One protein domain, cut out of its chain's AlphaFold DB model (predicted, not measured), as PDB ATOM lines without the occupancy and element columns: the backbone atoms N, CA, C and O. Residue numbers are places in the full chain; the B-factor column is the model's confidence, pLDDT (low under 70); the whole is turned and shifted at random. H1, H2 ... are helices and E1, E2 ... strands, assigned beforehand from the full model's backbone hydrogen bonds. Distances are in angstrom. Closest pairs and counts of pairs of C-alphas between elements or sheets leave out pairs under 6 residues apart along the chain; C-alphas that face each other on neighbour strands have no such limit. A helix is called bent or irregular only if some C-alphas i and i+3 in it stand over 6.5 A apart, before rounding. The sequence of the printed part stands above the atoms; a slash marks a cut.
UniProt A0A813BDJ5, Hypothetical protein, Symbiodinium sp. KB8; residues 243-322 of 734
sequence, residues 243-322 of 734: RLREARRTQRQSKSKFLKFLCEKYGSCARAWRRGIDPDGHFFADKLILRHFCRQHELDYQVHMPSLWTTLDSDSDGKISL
ATOM      1  N   ARG A 243     -45.161 -11.559  30.467       83.81
ATOM      2  CA  ARG A 243     -43.882 -12.168  30.056       83.81
ATOM      3  C   ARG A 243     -42.882 -12.263  31.210       83.81
ATOM      4  O   ARG A 243     -42.212 -13.282  31.346       83.81
ATOM      5  N   LEU A 244     -42.801 -11.233  32.057       82.00
ATOM      6  CA  LEU A 244     -41.939 -11.240  33.245       82.00
ATOM      7  C   LEU A 244     -42.422 -12.254  34.301       82.00
ATOM      8  O   LEU A 244     -41.619 -13.038  34.808       82.00
ATOM      9  N   ARG A 245     -43.729 -12.297  34.595       82.94
ATOM     10  CA  ARG A 245     -44.340 -13.268  35.524       82.94
ATOM     11  C   ARG A 245     -44.157 -14.712  35.041       82.94
ATOM     12  O   ARG A 245     -43.794 -15.570  35.841       82.94
ATOM     13  N   GLU A 246     -44.340 -14.993  33.752       85.19
ATOM     14  CA  GLU A 246     -44.117 -16.326  33.168       85.19
ATOM     15  C   GLU A 246     -42.650 -16.749  33.198       85.19
ATOM     16  O   GLU A 246     -42.352 -17.895  33.552       85.19
ATOM     17  N   ALA A 247     -41.731 -15.833  32.876       85.62
ATOM     18  CA  ALA A 247     -40.299 -16.083  32.982       85.62
ATOM     19  C   ALA A 247     -39.930 -16.456  34.426       85.62
ATOM     20  O   ALA A 247     -39.386 -17.540  34.645       85.62
ATOM     21  N   ARG A 248     -40.338 -15.638  35.409       85.81
ATOM     22  CA  ARG A 248     -40.135 -15.887  36.850       85.81
ATOM     23  C   ARG A 248     -40.790 -17.181  37.333       85.81
ATOM     24  O   ARG A 248     -40.181 -17.926  38.099       85.81
ATOM     25  N   ARG A 249     -42.001 -17.506  36.872       87.69
ATOM     26  CA  ARG A 249     -42.686 -18.768  37.204       87.69
ATOM     27  C   ARG A 249     -41.908 -19.973  36.678       87.69
ATOM     28  O   ARG A 249     -41.651 -20.910  37.431       87.69
ATOM     29  N   THR A 250     -41.494 -19.932  35.413       90.12
ATOM     30  CA  THR A 250     -40.725 -21.006  34.762       90.12
ATOM     31  C   THR A 250     -39.353 -21.180  35.416       90.12
ATOM     32  O   THR A 250     -38.912 -22.308  35.636       90.12
ATOM     33  N   GLN A 251     -38.707 -20.071  35.781       89.75
ATOM     34  CA  GLN A 251     -37.487 -19.994  36.586       89.75
ATOM     35  C   GLN A 251     -37.661 -20.679  37.956       89.75
ATOM     36  O   GLN A 251     -37.007 -21.694  38.210       89.75
ATOM     37  N   ARG A 252     -38.595 -20.209  38.799       90.56
ATOM     38  CA  ARG A 252     -38.872 -20.774  40.138       90.56
ATOM     39  C   ARG A 252     -39.211 -22.269  40.078       90.56
ATOM     40  O   ARG A 252     -38.628 -23.061  40.815       90.56
ATOM     41  N   GLN A 253     -40.093 -22.679  39.162       92.25
ATOM     42  CA  GLN A 253     -40.462 -24.090  38.980       92.25
ATOM     43  C   GLN A 253     -39.277 -24.952  38.525       92.25
ATOM     44  O   GLN A 253     -39.129 -26.082  38.989       92.25
ATOM     45  N   SER A 254     -38.423 -24.429  37.641       93.56
ATOM     46  CA  SER A 254     -37.224 -25.130  37.170       93.56
ATOM     47  C   SER A 254     -36.212 -25.330  38.301       93.56
ATOM     48  O   SER A 254     -35.762 -26.459  38.504       93.56
ATOM     49  N   LYS A 255     -35.920 -24.281  39.085       93.81
ATOM     50  CA  LYS A 255     -35.030 -24.351  40.259       93.81
ATOM     51  C   LYS A 255     -35.575 -25.307  41.323       93.81
ATOM     52  O   LYS A 255     -34.856 -26.206  41.745       93.81
ATOM     53  N   SER A 256     -36.855 -25.189  41.688       93.31
ATOM     54  CA  SER A 256     -37.500 -26.046  42.696       93.31
ATOM     55  C   SER A 256     -37.436 -27.539  42.335       93.31
ATOM     56  O   SER A 256     -36.933 -28.343  43.121       93.31
ATOM     57  N   LYS A 257     -37.841 -27.917  41.112       94.62
ATOM     58  CA  LYS A 257     -37.756 -29.310  40.631       94.62
ATOM     59  C   LYS A 257     -36.320 -29.840  40.624       94.62
ATOM     60  O   LYS A 257     -36.088 -30.980  41.021       94.62
ATOM     61  N   PHE A 258     -35.366 -29.018  40.189       96.06
ATOM     62  CA  PHE A 258     -33.954 -29.386  40.145       96.06
ATOM     63  C   PHE A 258     -33.383 -29.630  41.551       96.06
ATOM     64  O   PHE A 258     -32.871 -30.717  41.812       96.06
ATOM     65  N   LEU A 259     -33.535 -28.677  42.479       94.56
ATOM     66  CA  LEU A 259     -33.043 -28.811  43.858       94.56
ATOM     67  C   LEU A 259     -33.711 -29.980  44.598       94.56
ATOM     68  O   LEU A 259     -33.029 -30.750  45.275       94.56
ATOM     69  N   LYS A 260     -35.023 -30.185  44.402       94.81
ATOM     70  CA  LYS A 260     -35.749 -31.341  44.946       94.81
ATOM     71  C   LYS A 260     -35.127 -32.665  44.491       94.81
ATOM     72  O   LYS A 260     -34.822 -33.507  45.333       94.81
ATOM     73  N   PHE A 261     -34.853 -32.819  43.194       95.88
ATOM     74  CA  PHE A 261     -34.174 -34.005  42.662       95.88
ATOM     75  C   PHE A 261     -32.771 -34.207  43.264       95.88
ATOM     76  O   PHE A 261     -32.400 -35.339  43.588       95.88
ATOM     77  N   LEU A 262     -31.986 -33.134  43.442       95.06
ATOM     78  CA  LEU A 262     -30.664 -33.226  44.073       95.06
ATOM     79  C   LEU A 262     -30.767 -33.779  45.503       95.06
ATOM     80  O   LEU A 262     -30.037 -34.709  45.856       95.06
ATOM     81  N   CYS A 263     -31.704 -33.262  46.300       93.06
ATOM     82  CA  CYS A 263     -31.947 -33.727  47.665       93.06
ATOM     83  C   CYS A 263     -32.501 -35.158  47.721       93.06
ATOM     84  O   CYS A 263     -32.019 -35.951  48.524       93.06
ATOM     85  N   GLU A 264     -33.434 -35.540  46.849       93.88
ATOM     86  CA  GLU A 264     -33.975 -36.908  46.808       93.88
ATOM     87  C   GLU A 264     -32.913 -37.948  46.406       93.88
ATOM     88  O   GLU A 264     -32.856 -39.036  46.981       93.88
ATOM     89  N   LYS A 265     -32.038 -37.619  45.446       93.75
ATOM     90  CA  LYS A 265     -31.035 -38.556  44.913       93.75
ATOM     91  C   LYS A 265     -29.743 -38.619  45.727       93.75
ATOM     92  O   LYS A 265     -29.141 -39.690  45.834       93.75
ATOM     93  N   TYR A 266     -29.285 -37.487  46.259       93.56
ATOM     94  CA  TYR A 266     -28.003 -37.378  46.962       93.56
ATOM     95  C   TYR A 266     -28.157 -37.076  48.458       93.56
ATOM     96  O   TYR A 266     -27.163 -37.108  49.174       93.56
ATOM     97  N   GLY A 267     -29.361 -36.810  48.966       92.12
ATOM     98  CA  GLY A 267     -29.642 -36.504  50.376       92.12
ATOM     99  C   GLY A 267     -29.417 -35.042  50.786       92.12
ATOM    100  O   GLY A 267     -29.945 -34.628  51.811       92.12
ATOM    101  N   SER A 268     -28.662 -34.259  50.008       93.38
ATOM    102  CA  SER A 268     -28.551 -32.797  50.141       93.38
ATOM    103  C   SER A 268     -27.968 -32.164  48.880       93.38
ATOM    104  O   SER A 268     -27.206 -32.802  48.145       93.38
ATOM    105  N   CYS A 269     -28.273 -30.885  48.656       94.69
ATOM    106  CA  CYS A 269     -27.726 -30.096  47.551       94.69
ATOM    107  C   CYS A 269     -26.192 -30.004  47.585       94.69
ATOM    108  O   CYS A 269     -25.549 -30.207  46.557       94.69
ATOM    109  N   ALA A 270     -25.583 -29.780  48.754       92.88
ATOM    110  CA  ALA A 270     -24.126 -29.697  48.879       92.88
ATOM    111  C   ALA A 270     -23.418 -31.035  48.577       92.88
ATOM    112  O   ALA A 270     -22.351 -31.058  47.960       92.88
ATOM    113  N   ARG A 271     -24.027 -32.176  48.935       94.38
ATOM    114  CA  ARG A 271     -23.508 -33.494  48.536       94.38
ATOM    115  C   ARG A 271     -23.730 -33.768  47.047       94.38
ATOM    116  O   ARG A 271     -22.875 -34.381  46.408       94.38
ATOM    117  N   ALA A 272     -24.846 -33.304  46.487       95.69
ATOM    118  CA  ALA A 272     -25.134 -33.408  45.060       95.69
ATOM    119  C   ALA A 272     -24.148 -32.596  44.205       95.69
ATOM    120  O   ALA A 272     -23.698 -33.103  43.177       95.69
ATOM    121  N   TRP A 273     -23.748 -31.403  44.667       95.56
ATOM    122  CA  TRP A 273     -22.629 -30.644  44.102       95.56
ATOM    123  C   TRP A 273     -21.387 -31.533  44.019       95.56
ATOM    124  O   TRP A 273     -20.965 -31.933  42.937       95.56
ATOM    125  N   ARG A 274     -20.882 -31.946  45.185       93.88
ATOM    126  CA  ARG A 274     -19.599 -32.637  45.361       93.88
ATOM    127  C   ARG A 274     -19.497 -34.024  44.713       93.88
ATOM    128  O   ARG A 274     -18.399 -34.514  44.476       93.88
ATOM    129  N   ARG A 275     -20.617 -34.725  44.517       93.88
ATOM    130  CA  ARG A 275     -20.632 -36.111  44.002       93.88
ATOM    131  C   ARG A 275     -21.268 -36.246  42.618       93.88
ATOM    132  O   ARG A 275     -21.098 -37.279  41.973       93.88
ATOM    133  N   GLY A 276     -22.053 -35.259  42.199       92.81
ATOM    134  CA  GLY A 276     -22.830 -35.297  40.966       92.81
ATOM    135  C   GLY A 276     -22.369 -34.280  39.932       92.81
ATOM    136  O   GLY A 276     -22.099 -34.665  38.801       92.81
ATOM    137  N   ILE A 277     -22.316 -33.006  40.319       95.19
ATOM    138  CA  ILE A 277     -22.108 -31.876  39.399       95.19
ATOM    139  C   ILE A 277     -20.613 -31.576  39.224       95.19
ATOM    140  O   ILE A 277     -20.148 -31.418  38.100       95.19
ATOM    141  N   ASP A 278     -19.868 -31.570  40.326       95.12
ATOM    142  CA  ASP A 278     -18.428 -31.320  40.392       95.12
ATOM    143  C   ASP A 278     -17.740 -32.434  41.212       95.12
ATOM    144  O   ASP A 278     -17.404 -32.246  42.386       95.12
ATOM    145  N   PRO A 279     -17.581 -33.641  40.631       92.31
ATOM    146  CA  PRO A 279     -16.935 -34.773  41.301       92.31
ATOM    147  C   PRO A 279     -15.416 -34.603  41.465       92.31
ATOM    148  O   PRO A 279     -14.820 -35.281  42.303       92.31
ATOM    149  N   ASP A 280     -14.801 -33.721  40.671       90.94
ATOM    150  CA  ASP A 280     -13.354 -33.492  40.637       90.94
ATOM    151  C   ASP A 280     -12.904 -32.374  41.600       90.94
ATOM    152  O   ASP A 280     -11.726 -32.311  41.953       90.94
ATOM    153  N   GLY A 281     -13.827 -31.530  42.081       90.44
ATOM    154  CA  GLY A 281     -13.546 -30.479  43.064       90.44
ATOM    155  C   GLY A 281     -12.993 -29.189  42.453       90.44
ATOM    156  O   GLY A 281     -12.099 -28.571  43.029       90.44
ATOM    157  N   HIS A 282     -13.508 -28.780  41.293       92.69
ATOM    158  CA  HIS A 282     -13.192 -27.494  40.667       92.69
ATOM    159  C   HIS A 282     -13.894 -26.305  41.348       92.69
ATOM    160  O   HIS A 282     -13.463 -25.167  41.179       92.69
ATOM    161  N   PHE A 283     -14.970 -26.559  42.101       93.12
ATOM    162  CA  PHE A 283     -15.846 -25.580  42.762       93.12
ATOM    163  C   PHE A 283     -16.580 -24.603  41.837       93.12
ATOM    164  O   PHE A 283     -17.205 -23.660  42.317       93.12
ATOM    165  N   PHE A 284     -16.593 -24.887  40.536       93.69
ATOM    166  CA  PHE A 284     -17.494 -24.275  39.569       93.69
ATOM    167  C   PHE A 284     -17.991 -25.325  38.567       93.69
ATOM    168  O   PHE A 284     -17.334 -26.339  38.332       93.69
ATOM    169  N   ALA A 285     -19.129 -25.054  37.936       95.44
ATOM    170  CA  ALA A 285     -19.628 -25.791  36.784       95.44
ATOM    171  C   ALA A 285     -20.154 -24.803  35.740       95.44
ATOM    172  O   ALA A 285     -20.838 -23.845  36.082       95.44
ATOM    173  N   ASP A 286     -19.845 -25.019  34.465       95.62
ATOM    174  CA  ASP A 286     -20.385 -24.197  33.383       95.62
ATOM    175  C   ASP A 286     -21.744 -24.731  32.882       95.62
ATOM    176  O   ASP A 286     -22.252 -25.786  33.289       95.62
ATOM    177  N   LYS A 287     -22.334 -24.004  31.929       94.88
ATOM    178  CA  LYS A 287     -23.612 -24.360  31.295       94.88
ATOM    179  C   LYS A 287     -23.585 -25.697  30.555       94.88
ATOM    180  O   LYS A 287     -24.638 -26.308  30.358       94.88
ATOM    181  N   LEU A 288     -22.411 -26.157  30.122       94.56
ATOM    182  CA  LEU A 288     -22.245 -27.447  29.466       94.56
ATOM    183  C   LEU A 288     -22.217 -28.572  30.500       94.56
ATOM    184  O   LEU A 288     -22.922 -29.558  30.289       94.56
ATOM    185  N   ILE A 289     -21.493 -28.419  31.611       95.31
ATOM    186  CA  ILE A 289     -21.447 -29.374  32.727       95.31
ATOM    187  C   ILE A 289     -22.855 -29.575  33.296       95.31
ATOM    188  O   ILE A 289     -23.333 -30.712  33.328       95.31
ATOM    189  N   LEU A 290     -23.573 -28.493  33.631       95.06
ATOM    190  CA  LEU A 290     -24.943 -28.601  34.148       95.06
ATOM    191  C   LEU A 290     -25.876 -29.298  33.145       95.06
ATOM    192  O   LEU A 290     -26.608 -30.215  33.512       95.06
ATOM    193  N   ARG A 291     -25.825 -28.924  31.857       94.44
ATOM    194  CA  ARG A 291     -26.632 -29.574  30.810       94.44
ATOM    195  C   ARG A 291     -26.294 -31.063  30.660       94.44
ATOM    196  O   ARG A 291     -27.197 -31.867  30.444       94.44
ATOM    197  N   HIS A 292     -25.021 -31.448  30.761       94.50
ATOM    198  CA  HIS A 292     -24.626 -32.858  30.702       94.50
ATOM    199  C   HIS A 292     -25.156 -33.637  31.907       94.50
ATOM    200  O   HIS A 292     -25.693 -34.726  31.708       94.50
ATOM    201  N   PHE A 293     -25.076 -33.070  33.113       95.31
ATOM    202  CA  PHE A 293     -25.646 -33.648  34.331       95.31
ATOM    203  C   PHE A 293     -27.170 -33.829  34.227       95.31
ATOM    204  O   PHE A 293     -27.683 -34.917  34.490       95.31
ATOM    205  N   CYS A 294     -27.898 -32.801  33.775       94.94
ATOM    206  CA  CYS A 294     -29.349 -32.868  33.592       94.94
ATOM    207  C   CYS A 294     -29.760 -33.938  32.573       94.94
ATOM    208  O   CYS A 294     -30.644 -34.745  32.866       94.94
ATOM    209  N   ARG A 295     -29.061 -34.022  31.433       94.44
ATOM    210  CA  ARG A 295     -29.300 -35.054  30.416       94.44
ATOM    211  C   ARG A 295     -28.966 -36.464  30.910       94.44
ATOM    212  O   ARG A 295     -29.697 -37.400  30.608       94.44
ATOM    213  N   GLN A 296     -27.884 -36.631  31.676       94.25
ATOM    214  CA  GLN A 296     -27.503 -37.916  32.288       94.25
ATOM    215  C   GLN A 296     -28.526 -38.435  33.307       94.25
ATOM    216  O   GLN A 296     -28.513 -39.626  33.616       94.25
ATOM    217  N   HIS A 297     -29.401 -37.562  33.813       92.94
ATOM    218  CA  HIS A 297     -30.449 -37.896  34.778       92.94
ATOM    219  C   HIS A 297     -31.870 -37.646  34.249       92.94
ATOM    220  O   HIS A 297     -32.805 -37.598  35.042       92.94
ATOM    221  N   GLU A 298     -32.030 -37.490  32.929       91.81
ATOM    222  CA  GLU A 298     -33.325 -37.350  32.237       91.81
ATOM    223  C   GLU A 298     -34.188 -36.155  32.721       91.81
ATOM    224  O   GLU A 298     -35.409 -36.125  32.547       91.81
ATOM    225  N   LEU A 299     -33.551 -35.120  33.286       91.31
ATOM    226  CA  LEU A 299     -34.223 -33.924  33.819       91.31
ATOM    227  C   LEU A 299     -34.707 -32.950  32.735       91.31
ATOM    228  O   LEU A 299     -35.548 -32.094  33.017       91.31
ATOM    229  N   ASP A 300     -34.211 -33.090  31.503       81.94
ATOM    230  CA  ASP A 300     -34.489 -32.194  30.370       81.94
ATOM    231  C   ASP A 300     -35.992 -32.079  30.033       81.94
ATOM    232  O   ASP A 300     -36.425 -31.065  29.488       81.94
ATOM    233  N   TYR A 301     -36.803 -33.083  30.389       83.44
ATOM    234  CA  TYR A 301     -38.263 -33.076  30.202       83.44
ATOM    235  C   TYR A 301     -39.039 -32.407  31.347       83.44
ATOM    236  O   TYR A 301     -40.213 -32.081  31.192       83.44
ATOM    237  N   GLN A 302     -38.415 -32.230  32.515       85.62
ATOM    238  CA  GLN A 302     -39.071 -31.711  33.720       85.62
ATOM    239  C   GLN A 302     -38.705 -30.249  34.006       85.62
ATOM    240  O   GLN A 302     -39.483 -29.537  34.653       85.62
ATOM    241  N   VAL A 303     -37.530 -29.822  33.537       91.00
ATOM    242  CA  VAL A 303     -36.857 -28.574  33.903       91.00
ATOM    243  C   VAL A 303     -36.471 -27.795  32.644       91.00
ATOM    244  O   VAL A 303     -35.776 -28.313  31.772       91.00
ATOM    245  N   HIS A 304     -36.870 -26.524  32.549       93.75
ATOM    246  CA  HIS A 304     -36.530 -25.693  31.396       93.75
ATOM    247  C   HIS A 304     -35.089 -25.178  31.525       93.75
ATOM    248  O   HIS A 304     -34.832 -24.202  32.229       93.75
ATOM    249  N   MET A 305     -34.136 -25.833  30.850       93.81
ATOM    250  CA  MET A 305     -32.694 -25.562  30.998       93.81
ATOM    251  C   MET A 305     -32.274 -24.083  30.871       93.81
ATOM    252  O   MET A 305     -31.444 -23.661  31.675       93.81
ATOM    253  N   PRO A 306     -32.797 -23.267  29.928       93.44
ATOM    254  CA  PRO A 306     -32.489 -21.837  29.890       93.44
ATOM    255  C   PRO A 306     -32.918 -21.109  31.167       93.44
ATOM    256  O   PRO A 306     -32.122 -20.361  31.719       93.44
ATOM    257  N   SER A 307     -34.128 -21.378  31.670       92.81
ATOM    258  CA  SER A 307     -34.634 -20.758  32.901       92.81
ATOM    259  C   SER A 307     -33.920 -21.274  34.148       92.81
ATOM    260  O   SER A 307     -33.610 -20.464  35.010       92.81
ATOM    261  N   LEU A 308     -33.618 -22.578  34.242       94.38
ATOM    262  CA  LEU A 308     -32.801 -23.113  35.338       94.38
ATOM    263  C   LEU A 308     -31.451 -22.400  35.389       94.38
ATOM    264  O   LEU A 308     -31.057 -21.929  36.450       94.38
ATOM    265  N   TRP A 309     -30.772 -22.303  34.244       94.50
ATOM    266  CA  TRP A 309     -29.469 -21.660  34.156       94.50
ATOM    267  C   TRP A 309     -29.518 -20.225  34.682       94.50
ATOM    268  O   TRP A 309     -28.797 -19.917  35.617       94.50
ATOM    269  N   THR A 310     -30.441 -19.396  34.183       89.81
ATOM    270  CA  THR A 310     -30.617 -18.002  34.635       89.81
ATOM    271  C   THR A 310     -30.955 -17.869  36.132       89.81
ATOM    272  O   THR A 310     -30.798 -16.797  36.691       89.81
ATOM    273  N   THR A 311     -31.419 -18.930  36.807       90.06
ATOM    274  CA  THR A 311     -31.675 -18.911  38.269       90.06
ATOM    275  C   THR A 311     -30.546 -19.450  39.143       90.06
ATOM    276  O   THR A 311     -30.680 -19.449  40.372       90.06
ATOM    277  N   LEU A 312     -29.501 -20.010  38.533       91.56
ATOM    278  CA  LEU A 312     -28.328 -20.538  39.231       91.56
ATOM    279  C   LEU A 312     -27.083 -19.694  38.915       91.56
ATOM    280  O   LEU A 312     -26.325 -19.404  39.824       91.56
ATOM    281  N   ASP A 313     -26.918 -19.272  37.661       90.31
ATOM    282  CA  ASP A 313     -25.970 -18.246  37.191       90.31
ATOM    283  C   ASP A 313     -26.664 -16.878  37.316       90.31
ATOM    284  O   ASP A 313     -26.972 -16.224  36.320       90.31
ATOM    285  N   SER A 314     -27.060 -16.515  38.544       81.00
ATOM    286  CA  SER A 314     -27.759 -15.249  38.825       81.00
ATOM    287  C   SER A 314     -26.824 -14.044  38.767       81.00
ATOM    288  O   SER A 314     -27.281 -12.934  38.533       81.00
ATOM    289  N   ASP A 315     -25.521 -14.261  38.945       79.06
ATOM    290  CA  ASP A 315     -24.485 -13.240  38.806       79.06
ATOM    291  C   ASP A 315     -23.945 -13.101  37.371       79.06
ATOM    292  O   ASP A 315     -23.084 -12.256  37.123       79.06
ATOM    293  N   SER A 316     -24.467 -13.897  36.428       80.88
ATOM    294  CA  SER A 316     -24.112 -13.904  35.001       80.88
ATOM    295  C   SER A 316     -22.605 -14.062  34.712       80.88
ATOM    296  O   SER A 316     -22.126 -13.653  33.648       80.88
ATOM    297  N   ASP A 317     -21.839 -14.683  35.622       85.00
ATOM    298  CA  ASP A 317     -20.405 -14.975  35.441       85.00
ATOM    299  C   ASP A 317     -20.158 -16.123  34.434       85.00
ATOM    300  O   ASP A 317     -19.029 -16.328  33.962       85.00
ATOM    301  N   GLY A 318     -21.222 -16.837  34.051       90.25
ATOM    302  CA  GLY A 318     -21.196 -17.948  33.107       90.25
ATOM    303  C   GLY A 318     -20.918 -19.299  33.764       90.25
ATOM    304  O   GLY A 318     -20.705 -20.295  33.056       90.25
ATOM    305  N   LYS A 319     -20.938 -19.359  35.096       92.69
ATOM    306  CA  LYS A 319     -20.768 -20.564  35.903       92.69
ATOM    307  C   LYS A 319     -21.836 -20.611  36.990       92.69
ATOM    308  O   LYS A 319     -22.591 -19.685  37.228       92.69
ATOM    309  N   ILE A 320     -21.877 -21.751  37.651       94.50
ATOM    310  CA  ILE A 320     -22.544 -21.944  38.929       94.50
ATOM    311  C   ILE A 320     -21.508 -22.495  39.903       94.50
ATOM    312  O   ILE A 320     -20.519 -23.104  39.486       94.50
ATOM    313  N   SER A 321     -21.745 -22.303  41.188       92.88
ATOM    314  CA  SER A 321     -20.862 -22.646  42.299       92.88
ATOM    315  C   SER A 321     -21.655 -23.323  43.426       92.88
ATOM    316  O   SER A 321     -22.881 -23.462  43.380       92.88
ATOM    317  N   LEU A 322     -20.958 -23.744  44.486       92.69
ATOM    318  CA  LEU A 322     -21.583 -24.407  45.634       92.69
ATOM    319  C   LEU A 322     -22.671 -23.545  46.304       92.69
ATOM    320  O   LEU A 322     -23.708 -24.084  46.694       92.69
TER     321      LEU A 322
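This is residues 243 to 322 of the 734 residues of the protein "Hypothetical protein" of Symbiodinium sp. KB8 (UniProt A0A813BDJ5). One long helix, H1, makes one side of the domain along its longest axis, and three shorter helices and a tiny two-stranded ribbon gather on one side of it. H2 turns a corner at the end of H1, the last residue of H2, Ile 277, meets the side of H3 at Phe 293, and H4 packs on H1 about perpendicular to it, and the four helices make a rough ring, weakest between H3 and H4; the ribbon E1 and E2 is across from H1. The printed part has 80 residues with four named helices and two named strands in the order H1 H2 E1 H3 H4 E2, and its sheet, order E1 - E2, is antiparallel. The class is mostly helix, and the whole is compact, with a radius of gyration of the C-alphas of 12.1 A and spans of 39 by 27 by 19 A.

Find C-alpha 243 at (-43.882, -12.168, 30.056); from there H1, residues 243 to 266, runs 34.3 A to C-alpha 266 at (-28.003, -37.378, 46.962). Next come H2, residues 269 to 277, 10.1 A long, and E1, residues 284 to 286, 6.8 A. H2 is irregular, but only just: C-alphas 274 and 277 are 6.51 A apart. H3, residues 287 to 296, follows and is 14.1 A long. H4, residues 305 to 310, spans 8.6 A. E2, residues 319 to 321, spans 6.7 A and ends with C-alpha 321 at (-20.862, -22.646, 42.299).

Begin at H1, whose residues 259 to 266 alone touch H2, and only at the corner by their link; the closest C-alphas, those of Tyr 266 and Ala 272, are 5.3 A apart, and the lines stand about perpendicular, at 82 degrees. With residues 247 to 258 alone H1 touches H4, about perpendicular at 77 degrees; the closest C-alphas are those of Gln 251 and Ser 307, 4.7 A apart. H2 touches H3 about perpendicular, at 87 degrees, with the C-alphas of Ile 277 and Phe 293 closest at 6.4 A. H3 and H4 are close but not clearly touching, their closest C-alphas, those of Lys 287 and Trp 309, 7.1 A apart; they run opposite ways at a steep tilt of 39 degrees. Look across E1 and E2, antiparallel at 149 degrees: N 285 and O 320 are 2.9 A apart, and N 320 and O 285 are 2.8 A apart, both within hydrogen-bond range. H1 is apart from E1, H3 and E2. In H1, H2, H3 and H4 every O i to N i+4 pair is within hydrogen-bond range.

The two C-alphas farthest apart are those of Arg 243 and Asp 280, 38.7 A. The printed part has no cut. The links H1 to H2 and E1 to H3 are tight, the other three are short, and there is no long link. The mean pLDDT of the printed part is 91.7, and no printed residue is under 70.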